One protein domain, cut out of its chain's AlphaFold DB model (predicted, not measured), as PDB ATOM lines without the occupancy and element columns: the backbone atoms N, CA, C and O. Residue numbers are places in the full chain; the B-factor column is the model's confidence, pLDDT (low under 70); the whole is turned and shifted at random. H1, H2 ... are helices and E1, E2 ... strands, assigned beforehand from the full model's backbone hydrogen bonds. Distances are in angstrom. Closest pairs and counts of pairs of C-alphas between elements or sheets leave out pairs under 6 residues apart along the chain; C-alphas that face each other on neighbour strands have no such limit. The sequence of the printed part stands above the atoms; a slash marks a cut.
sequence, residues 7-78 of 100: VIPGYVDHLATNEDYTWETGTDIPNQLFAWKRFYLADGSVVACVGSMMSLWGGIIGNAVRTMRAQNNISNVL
ATOM      1  N   VAL A   7      21.446   1.773 -22.749       94.31
ATOM      2  CA  VAL A   7      21.651   3.201 -23.025       94.31
ATOM      3  C   VAL A   7      22.971   3.687 -22.448       94.31
ATOM      4  O   VAL A   7      23.290   3.428 -21.288       94.31
ATOM      5  N   ILE A   8      23.707   4.452 -23.252       93.25
ATOM      6  CA  ILE A   8      24.952   5.113 -22.869       93.25
ATOM      7  C   ILE A   8      24.730   6.630 -22.942       93.25
ATOM      8  O   ILE A   8      24.869   7.208 -24.021       93.25
ATOM      9  N   PRO A   9      24.304   7.301 -21.855       92.12
ATOM     10  CA  PRO A   9      24.116   8.743 -21.858       92.12
ATOM     11  C   PRO A   9      25.399   9.482 -21.464       92.12
ATOM     12  O   PRO A   9      26.167   9.018 -20.618       92.12
ATOM     13  N   GLY A  10      25.576  10.682 -22.021       89.81
ATOM     14  CA  GLY A  10      26.616  11.627 -21.614       89.81
ATOM     15  C   GLY A  10      27.497  12.081 -22.775       89.81
ATOM     16  O   GLY A  10      26.997  12.422 -23.844       89.81
ATOM     17  N   TYR A  11      28.812  12.121 -22.562       86.62
ATOM     18  CA  TYR A  11      29.788  12.620 -23.539       86.62
ATOM     19  C   TYR A  11      30.175  11.527 -24.543       86.62
ATOM     20  O   TYR A  11      31.312  11.066 -24.582       86.62
ATOM     21  N   VAL A  12      29.198  11.083 -25.331       85.56
ATOM     22  CA  VAL A  12      29.316   9.893 -26.187       85.56
ATOM     23  C   VAL A  12      29.649  10.188 -27.645       85.56
ATOM     24  O   VAL A  12      29.856   9.251 -28.403       85.56
ATOM     25  N   ASP A  13      29.738  11.455 -28.048       78.38
ATOM     26  CA  ASP A  13      29.971  11.836 -29.450       78.38
ATOM     27  C   ASP A  13      31.258  11.211 -30.021       78.38
ATOM     28  O   ASP A  13      31.256  10.603 -31.086       78.38
ATOM     29  N   HIS A  14      32.334  11.212 -29.231       74.88
ATOM     30  CA  HIS A  14      33.609  10.585 -29.600       74.88
ATOM     31  C   HIS A  14      33.646   9.055 -29.444       74.88
ATOM     32  O   HIS A  14      34.624   8.437 -29.853       74.88
ATOM     33  N   LEU A  15      32.632   8.435 -28.834       71.12
ATOM     34  CA  LEU A  15      32.482   6.972 -28.793       71.12
ATOM     35  C   LEU A  15      31.587   6.458 -29.915       71.12
ATOM     36  O   LEU A  15      31.732   5.335 -30.384       71.12
ATOM     37  N   ALA A  16      30.626   7.283 -30.316       69.81
ATOM     38  CA  ALA A  16      29.638   7.031 -31.345       69.81
ATOM     39  C   ALA A  16      30.246   7.176 -32.756       69.81
ATOM     40  O   ALA A  16      29.590   7.671 -33.673       69.81
ATOM     41  N   THR A  17      31.495   6.741 -32.941       68.56
ATOM     42  CA  THR A  17      32.304   6.958 -34.153       68.56
ATOM     43  C   THR A  17      31.911   6.080 -35.328       68.56
ATOM     44  O   THR A  17      32.392   6.302 -36.430       68.56
ATOM     45  N   ASN A  18      31.040   5.090 -35.123       72.50
ATOM     46  CA  ASN A  18      30.597   4.229 -36.209       72.50
ATOM     47  C   ASN A  18      29.724   5.020 -37.200       72.50
ATOM     48  O   ASN A  18      28.540   5.220 -36.945       72.50
ATOM     49  N   GLU A  19      30.296   5.485 -38.307       73.12
ATOM     50  CA  GLU A  19      29.613   6.305 -39.318       73.12
ATOM     51  C   GLU A  19      28.426   5.604 -39.998       73.12
ATOM     52  O   GLU A  19      27.562   6.291 -40.539       73.12
ATOM     53  N   ASP A  20      28.312   4.276 -39.888       79.25
ATOM     54  CA  ASP A  20      27.203   3.505 -40.466       79.25
ATOM     55  C   ASP A  20      25.850   3.816 -39.808       79.25
ATOM     56  O   ASP A  20      24.795   3.483 -40.351       79.25
ATOM     57  N   TYR A  21      25.860   4.464 -38.639       80.31
ATOM     58  CA  TYR A  21      24.648   4.862 -37.934       80.31
ATOM     59  C   TYR A  21      24.528   6.387 -37.858       80.31
ATOM     60  O   TYR A  21      25.485   7.117 -37.583       80.31
ATOM     61  N   THR A  22      23.315   6.886 -38.060       87.50
ATOM     62  CA  THR A  22      23.018   8.316 -38.013       87.50
ATOM     63  C   THR A  22      22.495   8.729 -36.646       87.50
ATOM     64  O   THR A  22      21.872   7.943 -35.931       87.50
ATOM     65  N   TRP A  23      22.733   9.987 -36.287       90.50
ATOM     66  CA  TRP A  23      22.046  10.602 -35.160       90.50
ATOM     67  C   TRP A  23      20.566  10.789 -35.492       90.50
ATOM     68  O   TRP A  23      20.210  11.296 -36.553       90.50
ATOM     69  N   GLU A  24      19.717  10.392 -34.558       92.94
ATOM     70  CA  GLU A  24      18.268  10.491 -34.618       92.94
ATOM     71  C   GLU A  24      17.755  11.389 -33.490       92.94
ATOM     72  O   GLU A  24      18.358  11.507 -32.417       92.94
ATOM     73  N   THR A  25      16.582  11.966 -33.710       93.00
ATOM     74  CA  THR A  25      15.843  12.767 -32.735       93.00
ATOM     75  C   THR A  25      14.417  12.246 -32.579       93.00
ATOM     76  O   THR A  25      13.957  11.376 -33.313       93.00
ATOM     77  N   GLY A  26      13.686  12.752 -31.580       87.19
ATOM     78  CA  GLY A  26      12.280  12.375 -31.370       87.19
ATOM     79  C   GLY A  26      11.296  13.076 -32.300       87.19
ATOM     80  O   GLY A  26      10.128  12.705 -32.334       87.19
ATOM     81  N   THR A  27      11.755  14.109 -33.002       88.94
ATOM     82  CA  THR A  27      10.965  14.960 -33.892       88.94
ATOM     83  C   THR A  27      11.853  15.466 -35.027       88.94
ATOM     84  O   THR A  27      13.077  15.464 -34.886       88.94
ATOM     85  N   ASP A  28      11.244  15.979 -36.095       89.12
ATOM     86  CA  ASP A  28      11.952  16.610 -37.222       89.12
ATOM     87  C   ASP A  28      12.332  18.081 -36.954       89.12
ATOM     88  O   ASP A  28      12.831  18.787 -37.832       89.12
ATOM     89  N   ILE A  29      12.072  18.584 -35.744       90.88
ATOM     90  CA  ILE A  29      12.363  19.969 -35.370       90.88
ATOM     91  C   ILE A  29      13.870  20.097 -35.094       90.88
ATOM     92  O   ILE A  29      14.411  19.296 -34.330       90.88
ATOM     93  N   PRO A  30      14.565  21.118 -35.629       87.12
ATOM     94  CA  PRO A  30      15.992  21.314 -35.372       87.12
ATOM     95  C   PRO A  30      16.288  21.616 -33.892       87.12
ATOM     96  O   PRO A  30      15.404  21.994 -33.125       87.12
ATOM     97  N   ASN A  31      17.563  21.507 -33.503       84.56
ATOM     98  CA  ASN A  31      18.071  21.890 -32.175       84.56
ATOM     99  C   ASN A  31      17.403  21.159 -30.996       84.56
ATOM    100  O   ASN A  31      17.119  21.751 -29.954       84.56
ATOM    101  N   GLN A  32      17.148  19.858 -31.153       89.75
ATOM    102  CA  GLN A  32      16.650  19.034 -30.055       89.75
ATOM    103  C   GLN A  32      17.693  18.926 -28.937       89.75
ATOM    104  O   GLN A  32      18.882  18.739 -29.187       89.75
ATOM    105  N   LEU A  33      17.226  18.979 -27.688       89.25
ATOM    106  CA  LEU A  33      18.084  18.849 -26.503       89.25
ATOM    107  C   LEU A  33      18.767  17.485 -26.398       89.25
ATOM    108  O   LEU A  33      19.814  17.376 -25.759       89.25
ATOM    109  N   PHE A  34      18.149  16.463 -26.985       90.62
ATOM    110  CA  PHE A  34      18.626  15.091 -26.992       90.62
ATOM    111  C   PHE A  34      18.621  14.553 -28.413       90.62
ATOM    112  O   PHE A  34      17.657  14.746 -29.157       90.62
ATOM    113  N   ALA A  35      19.677  13.825 -28.733       92.69
ATOM    114  CA  ALA A  35      19.774  12.995 -29.917       92.69
ATOM    115  C   ALA A  35      20.362  11.646 -29.504       92.69
ATOM    116  O   ALA A  35      21.037  11.536 -28.474       92.69
ATOM    117  N   TRP A  36      20.104  10.609 -30.285       93.56
ATOM    118  CA  TRP A  36      20.674   9.293 -30.037       93.56
ATOM    119  C   TRP A  36      21.162   8.641 -31.317       93.56
ATOM    120  O   TRP A  36      20.658   8.906 -32.401       93.56
ATOM    121  N   LYS A  37      22.130   7.749 -31.168       93.19
ATOM    122  CA  LYS A  37      22.619   6.882 -32.230       93.19
ATOM    123  C   LYS A  37      22.411   5.445 -31.791       93.19
ATOM    124  O   LYS A  37      22.938   5.036 -30.754       93.19
ATOM    125  N   ARG A  38      21.608   4.707 -32.551       92.25
ATOM    126  CA  ARG A  38      21.254   3.316 -32.264       92.25
ATOM    127  C   ARG A  38      22.061   2.369 -33.132       92.25
ATOM    128  O   ARG A  38      22.168   2.594 -34.329       92.25
ATOM    129  N   PHE A  39      22.549   1.288 -32.543       91.12
ATOM    130  CA  PHE A  39      23.244   0.230 -33.266       91.12
ATOM    131  C   PHE A  39      22.981  -1.137 -32.638       91.12
ATOM    132  O   PHE A  39      22.537  -1.241 -31.492       91.12
ATOM    133  N   TYR A  40      23.237  -2.181 -33.422       91.75
ATOM    134  CA  TYR A  40      23.046  -3.571 -33.027       91.75
ATOM    135  C   TYR A  40      24.400  -4.207 -32.727       91.75
ATOM    136  O   TYR A  40      25.360  -4.023 -33.477       91.75
ATOM    137  N   LEU A  41      24.473  -4.957 -31.633       90.19
ATOM    138  CA  LEU A  41      25.610  -5.815 -31.329       90.19
ATOM    139  C   LEU A  41      25.487  -7.151 -32.074       90.19
ATOM    140  O   LEU A  41      24.426  -7.508 -32.585       90.19
ATOM    141  N   ALA A  42      26.583  -7.910 -32.121       90.94
ATOM    142  CA  ALA A  42      26.631  -9.204 -32.806       90.94
ATOM    143  C   ALA A  42      25.661 -10.250 -32.219       90.94
ATOM    144  O   ALA A  42      25.263 -11.174 -32.923       90.94
ATOM    145  N   ASP A  43      25.271 -10.101 -30.951       93.19
ATOM    146  CA  ASP A  43      24.290 -10.952 -30.271       93.19
ATOM    147  C   ASP A  43      22.828 -10.516 -30.509       93.19
ATOM    148  O   ASP A  43      21.905 -11.146 -29.998       93.19
ATOM    149  N   GLY A  44      22.609  -9.456 -31.296       92.06
ATOM    150  CA  GLY A  44      21.295  -8.887 -31.587       92.06
ATOM    151  C   GLY A  44      20.816  -7.834 -30.584       92.06
ATOM    152  O   GLY A  44      19.789  -7.203 -30.842       92.06
ATOM    153  N   SER A  45      21.550  -7.593 -29.493       93.00
ATOM    154  CA  SER A  45      21.212  -6.559 -28.509       93.00
ATOM    155  C   SER A  45      21.287  -5.159 -29.120       93.00
ATOM    156  O   SER A  45      22.180  -4.851 -29.916       93.00
ATOM    157  N   VAL A  46      20.374  -4.279 -28.714       93.81
ATOM    158  CA  VAL A  46      20.291  -2.893 -29.181       93.81
ATOM    159  C   VAL A  46      20.933  -1.956 -28.167       93.81
ATOM    160  O   VAL A  46      20.547  -1.910 -26.994       93.81
ATOM    161  N   VAL A  47      21.881  -1.149 -28.638       93.19
ATOM    162  CA  VAL A  47      22.552  -0.115 -27.845       93.19
ATOM    163  C   VAL A  47      22.217   1.257 -28.410       93.19
ATOM    164  O   VAL A  47      22.198   1.451 -29.627       93.19
ATOM    165  N   ALA A  48      21.970   2.226 -27.531       93.81
ATOM    166  CA  ALA A  48      21.828   3.624 -27.912       93.81
ATOM    167  C   ALA A  48      22.820   4.517 -27.160       93.81
ATOM    168  O   ALA A  48      22.769   4.636 -25.934       93.81
ATOM    169  N   CYS A  49      23.686   5.198 -27.909       93.81
ATOM    170  CA  CYS A  49      24.461   6.327 -27.402       93.81
ATOM    171  C   CYS A  49      23.563   7.564 -27.393       93.81
ATOM    172  O   CYS A  49      23.035   7.935 -28.439       93.81
ATOM    173  N   VAL A  50      23.382   8.201 -26.235       92.75
ATOM    174  CA  VAL A  50      22.493   9.358 -26.062       92.75
ATOM    175  C   VAL A  50      23.320  10.605 -25.763       92.75
ATOM    176  O   VAL A  50      23.916  10.736 -24.690       92.75
ATOM    177  N   GLY A  51      23.337  11.527 -26.722       90.88
ATOM    178  CA  GLY A  51      23.960  12.838 -26.601       90.88
ATOM    179  C   GLY A  51      22.966  13.887 -26.110       90.88
ATOM    180  O   GLY A  51      21.754  13.774 -26.319       90.88
ATOM    181  N   SER A  52      23.478  14.932 -25.461       89.19
ATOM    182  CA  SER A  52      22.674  16.085 -25.063       89.19
ATOM    183  C   SER A  52      23.421  17.394 -25.274       89.19
ATOM    184  O   SER A  52      24.629  17.467 -25.063       89.19
ATOM    185  N   MET A  53      22.682  18.444 -25.645       86.75
ATOM    186  CA  MET A  53      23.208  19.814 -25.708       86.75
ATOM    187  C   MET A  53      23.516  20.402 -24.323       86.75
ATOM    188  O   MET A  53      24.162  21.443 -24.224       86.75
ATOM    189  N   MET A  54      23.058  19.756 -23.246       84.62
ATOM    190  CA  MET A  54      23.345  20.153 -21.872       84.62
ATOM    191  C   MET A  54      24.178  19.099 -21.146       84.62
ATOM    192  O   MET A  54      24.070  17.900 -21.399       84.62
ATOM    193  N   SER A  55      24.979  19.548 -20.179       81.44
ATOM    194  CA  SER A  55      25.622  18.634 -19.237       81.44
ATOM    195  C   SER A  55      24.553  17.910 -18.418       81.44
ATOM    196  O   SER A  55      23.728  18.543 -17.759       81.44
ATOM    197  N   LEU A  56      24.558  16.578 -18.470       80.19
ATOM    198  CA  LEU A  56      23.654  15.736 -17.692       80.19
ATOM    199  C   LEU A  56      24.338  15.349 -16.380       80.19
ATOM    200  O   LEU A  56      25.256  14.531 -16.357       80.19
ATOM    201  N   TRP A  57      23.883  15.961 -15.294       79.75
ATOM    202  CA  TRP A  57      24.456  15.868 -13.952       79.75
ATOM    203  C   TRP A  57      23.373  16.061 -12.884       79.75
ATOM    204  O   TRP A  57      22.316  16.647 -13.138       79.75
ATOM    205  N   GLY A  58      23.620  15.517 -11.688       82.31
ATOM    206  CA  GLY A  58      22.714  15.620 -10.542       82.31
ATOM    207  C   GLY A  58      21.326  15.018 -10.792       82.31
ATOM    208  O   GLY A  58      21.182  13.926 -11.336       82.31
ATOM    209  N   GLY A  59      20.270  15.728 -10.392       83.94
ATOM    210  CA  GLY A  59      18.893  15.238 -10.526       83.94
ATOM    211  C   GLY A  59      18.419  15.051 -11.974       83.94
ATOM    212  O   GLY A  59      17.548  14.216 -12.226       83.94
ATOM    213  N   ILE A  60      19.009  15.778 -12.933       85.56
ATOM    214  CA  ILE A  60      18.594  15.756 -14.345       85.56
ATOM    215  C   ILE A  60      18.883  14.390 -14.971       85.56
ATOM    216  O   ILE A  60      17.981  13.792 -15.557       85.56
ATOM    217  N   ILE A  61      20.103  13.863 -14.800       88.38
ATOM    218  CA  ILE A  61      20.466  12.540 -15.332       88.38
ATOM    219  C   ILE A  61      19.588  11.445 -14.708       88.38
ATOM    220  O   ILE A  61      19.115  10.559 -15.415       88.38
ATOM    221  N   GLY A  62      19.275  11.551 -13.411       89.25
ATOM    222  CA  GLY A  62      18.396  10.602 -12.729       89.25
ATOM    223  C   GLY A  62      16.972  10.585 -13.296       89.25
ATOM    224  O   GLY A  62      16.407   9.512 -13.506       89.25
ATOM    225  N   ASN A  63      16.396  11.758 -13.579       90.50
ATOM    226  CA  ASN A  63      15.083  11.853 -14.223       90.50
ATOM    227  C   ASN A  63      15.113  11.320 -15.656       90.50
ATOM    228  O   ASN A  63      14.258  10.513 -16.007       90.50
ATOM    229  N   ALA A  64      16.119  11.701 -16.448       89.38
ATOM    230  CA  ALA A  64      16.267  11.221 -17.818       89.38
ATOM    231  C   ALA A  64      16.346   9.686 -17.869       89.38
ATOM    232  O   ALA A  64      15.610   9.054 -18.621       89.38
ATOM    233  N   VAL A  65      17.171   9.074 -17.014       90.38
ATOM    234  CA  VAL A  65      17.311   7.613 -16.934       90.38
ATOM    235  C   VAL A  65      15.997   6.932 -16.548       90.38
ATOM    236  O   VAL A  65      15.628   5.937 -17.170       90.38
ATOM    237  N   ARG A  66      15.262   7.466 -15.563       91.69
ATOM    238  CA  ARG A  66      13.948   6.923 -15.176       91.69
ATOM    239  C   ARG A  66      12.945   6.980 -16.326       91.69
ATOM    240  O   ARG A  66      12.278   5.981 -16.589       91.69
ATOM    241  N   THR A  67      12.864   8.112 -17.022       90.94
ATOM    242  CA  THR A  67      11.976   8.275 -18.180       90.94
ATOM    243  C   THR A  67      12.341   7.304 -19.297       90.94
ATOM    244  O   THR A  67      11.463   6.604 -19.797       90.94
ATOM    245  N   MET A  68      13.627   7.197 -19.643       90.31
ATOM    246  CA  MET A  68      14.081   6.273 -20.681       90.31
ATOM    247  C   MET A  68      13.790   4.812 -20.301       90.31
ATOM    248  O   MET A  68      13.272   4.063 -21.123       90.31
ATOM    249  N   ARG A  69      14.033   4.396 -19.048       91.50
ATOM    250  CA  ARG A  69      13.676   3.038 -18.591       91.50
ATOM    251  C   ARG A  69      12.185   2.749 -18.757       91.50
ATOM    252  O   ARG A  69      11.832   1.694 -19.270       91.50
ATOM    253  N   ALA A  70      11.327   3.692 -18.367       91.50
ATOM    254  CA  ALA A  70       9.879   3.532 -18.460       91.50
ATOM    255  C   ALA A  70       9.362   3.468 -19.909       91.50
ATOM    256  O   ALA A  70       8.345   2.831 -20.161       91.50
ATOM    257  N   GLN A  71      10.038   4.128 -20.856       91.31
ATOM    258  CA  GLN A  71       9.554   4.283 -22.234       91.31
ATOM    259  C   GLN A  71      10.266   3.401 -23.269       91.31
ATOM    260  O   GLN A  71       9.740   3.219 -24.366       91.31
ATOM    261  N   ASN A  72      11.460   2.884 -22.967       92.31
ATOM    262  CA  ASN A  72      12.333   2.241 -23.958       92.31
ATOM    263  C   ASN A  72      12.743   0.806 -23.599       92.31
ATOM    264  O   ASN A  72      13.546   0.229 -24.322       92.31
ATOM    265  N   ASN A  73      12.180   0.218 -22.537       88.56
ATOM    266  CA  ASN A  73      12.483  -1.149 -22.088       88.56
ATOM    267  C   ASN A  73      13.977  -1.388 -21.774       88.56
ATOM    268  O   ASN A  73      14.522  -2.452 -22.045       88.56
ATOM    269  N   ILE A  74      14.636  -0.379 -21.199       91.94
ATOM    270  CA  ILE A  74      16.075  -0.420 -20.920       91.94
ATOM    271  C   ILE A  74      16.355  -1.258 -19.675       91.94
ATOM    272  O   ILE A  74      15.873  -0.946 -18.579       91.94
ATOM    273  N   SER A  75      17.215  -2.262 -19.824       88.00
ATOM    274  CA  SER A  75      17.751  -3.054 -18.715       88.00
ATOM    275  C   SER A  75      19.045  -2.445 -18.165       88.00
ATOM    276  O   SER A  75      19.227  -2.402 -16.943       88.00
ATOM    277  N   ASN A  76      19.875  -1.868 -19.042       92.44
ATOM    278  CA  ASN A  76      21.234  -1.430 -18.722       92.44
ATOM    279  C   ASN A  76      21.478   0.052 -19.023       92.44
ATOM    280  O   ASN A  76      21.082   0.581 -20.062       92.44
ATOM    281  N   VAL A  77      22.178   0.737 -18.117       92.19
ATOM    282  CA  VAL A  77      22.554   2.146 -18.283       92.19
ATOM    283  C   VAL A  77      24.028   2.311 -17.955       92.19
ATOM    284  O   VAL A  77      24.435   2.014 -16.836       92.19
ATOM    285  N   LEU A  78      24.805   2.828 -18.905       91.56
ATOM    286  CA  LEU A  78      26.226   3.114 -18.733       91.56
ATOM    287  C   LEU A  78      26.478   4.610 -18.913       91.56
ATOM    288  O   LEU A  78      26.570   5.096 -20.034       91.56
TER     289      LEU A  78
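Overview. This is residues 7 to 78 of the 100 residues of an uncharacterized protein of Penicillium vulpinum (UniProt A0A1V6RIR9). A small three-stranded sheet makes a wall: the long hairpin E2 and E3, with the short strand E1 beside E3, and one helix, H1, near the E1 edge, which only grazes the sheet. A long loop with no named element, residues 10 to 33, leads from the E1 edge to the strand at the other edge, E2. The printed part has 72 residues, with the named elements E1, E2, E3 and H1 in that order along the chain; the sheet runs E1 E3 E2 and is mixed. The class is mixed, helices and strands, though under half of the residues, 31, are in named elements. The whole is compact, with a radius of gyration of the C-alphas of 12.2 A, and rounded, spanning 34 by 28 by 22 A.

Along the chain. Find C-alpha 7 at (21.651, 3.201, -23.025), where E1, residues 7 to 9, begins. Pass along residues 10 to 33 to C-alpha 34 at (18.626, 15.091, -26.992); from there E2, residues 34 to 40, runs 20.1 A. Five residues later comes E3, residues 46 to 52, 19.6 A long. H1, residues 59 to 72, is 19.8 A long and ends at C-alpha 72 at (12.333, 2.241, -23.958).

Arrangement. Start at the sheet's inner strand, E3. E2 is its antiparallel neighbour, at 159 degrees between their directions, and the two form a hairpin. Look at C-alphas 48 and 38, which face each other at 4.4 A, and at N 37 and O 49, within hydrogen-bond range at 2.9 A. E1 is the parallel neighbour of E3, at 17 degrees; C-alphas 9 and 50 face each other at 4.5 A, and N 8 and O 48 are within hydrogen-bond range at 2.8 A. The edge strands E1 and E2 are apart. H1 is on the sheet but only grazes it, with its residues 61 to 72. E1 and H1 are near each other, with 8 pairs of C-alphas within 10 A. In H1 every O i to N i+4 pair is within hydrogen-bond range.

Size, cuts and confidence. The two C-alphas farthest apart are those of Ala 42 and Gly 59, 34.0 A. Compare the first and last printed C-alphas, those of Val 7 and Leu 78: they are 6.3 A apart. The printed part has no cut. The link from E1 to E2 is long, with 24 residues; E2 to E3 is tight, and E3 to H1 is short. The mean pLDDT of the printed part is 87.9, and residues 16 to 17 are under 70.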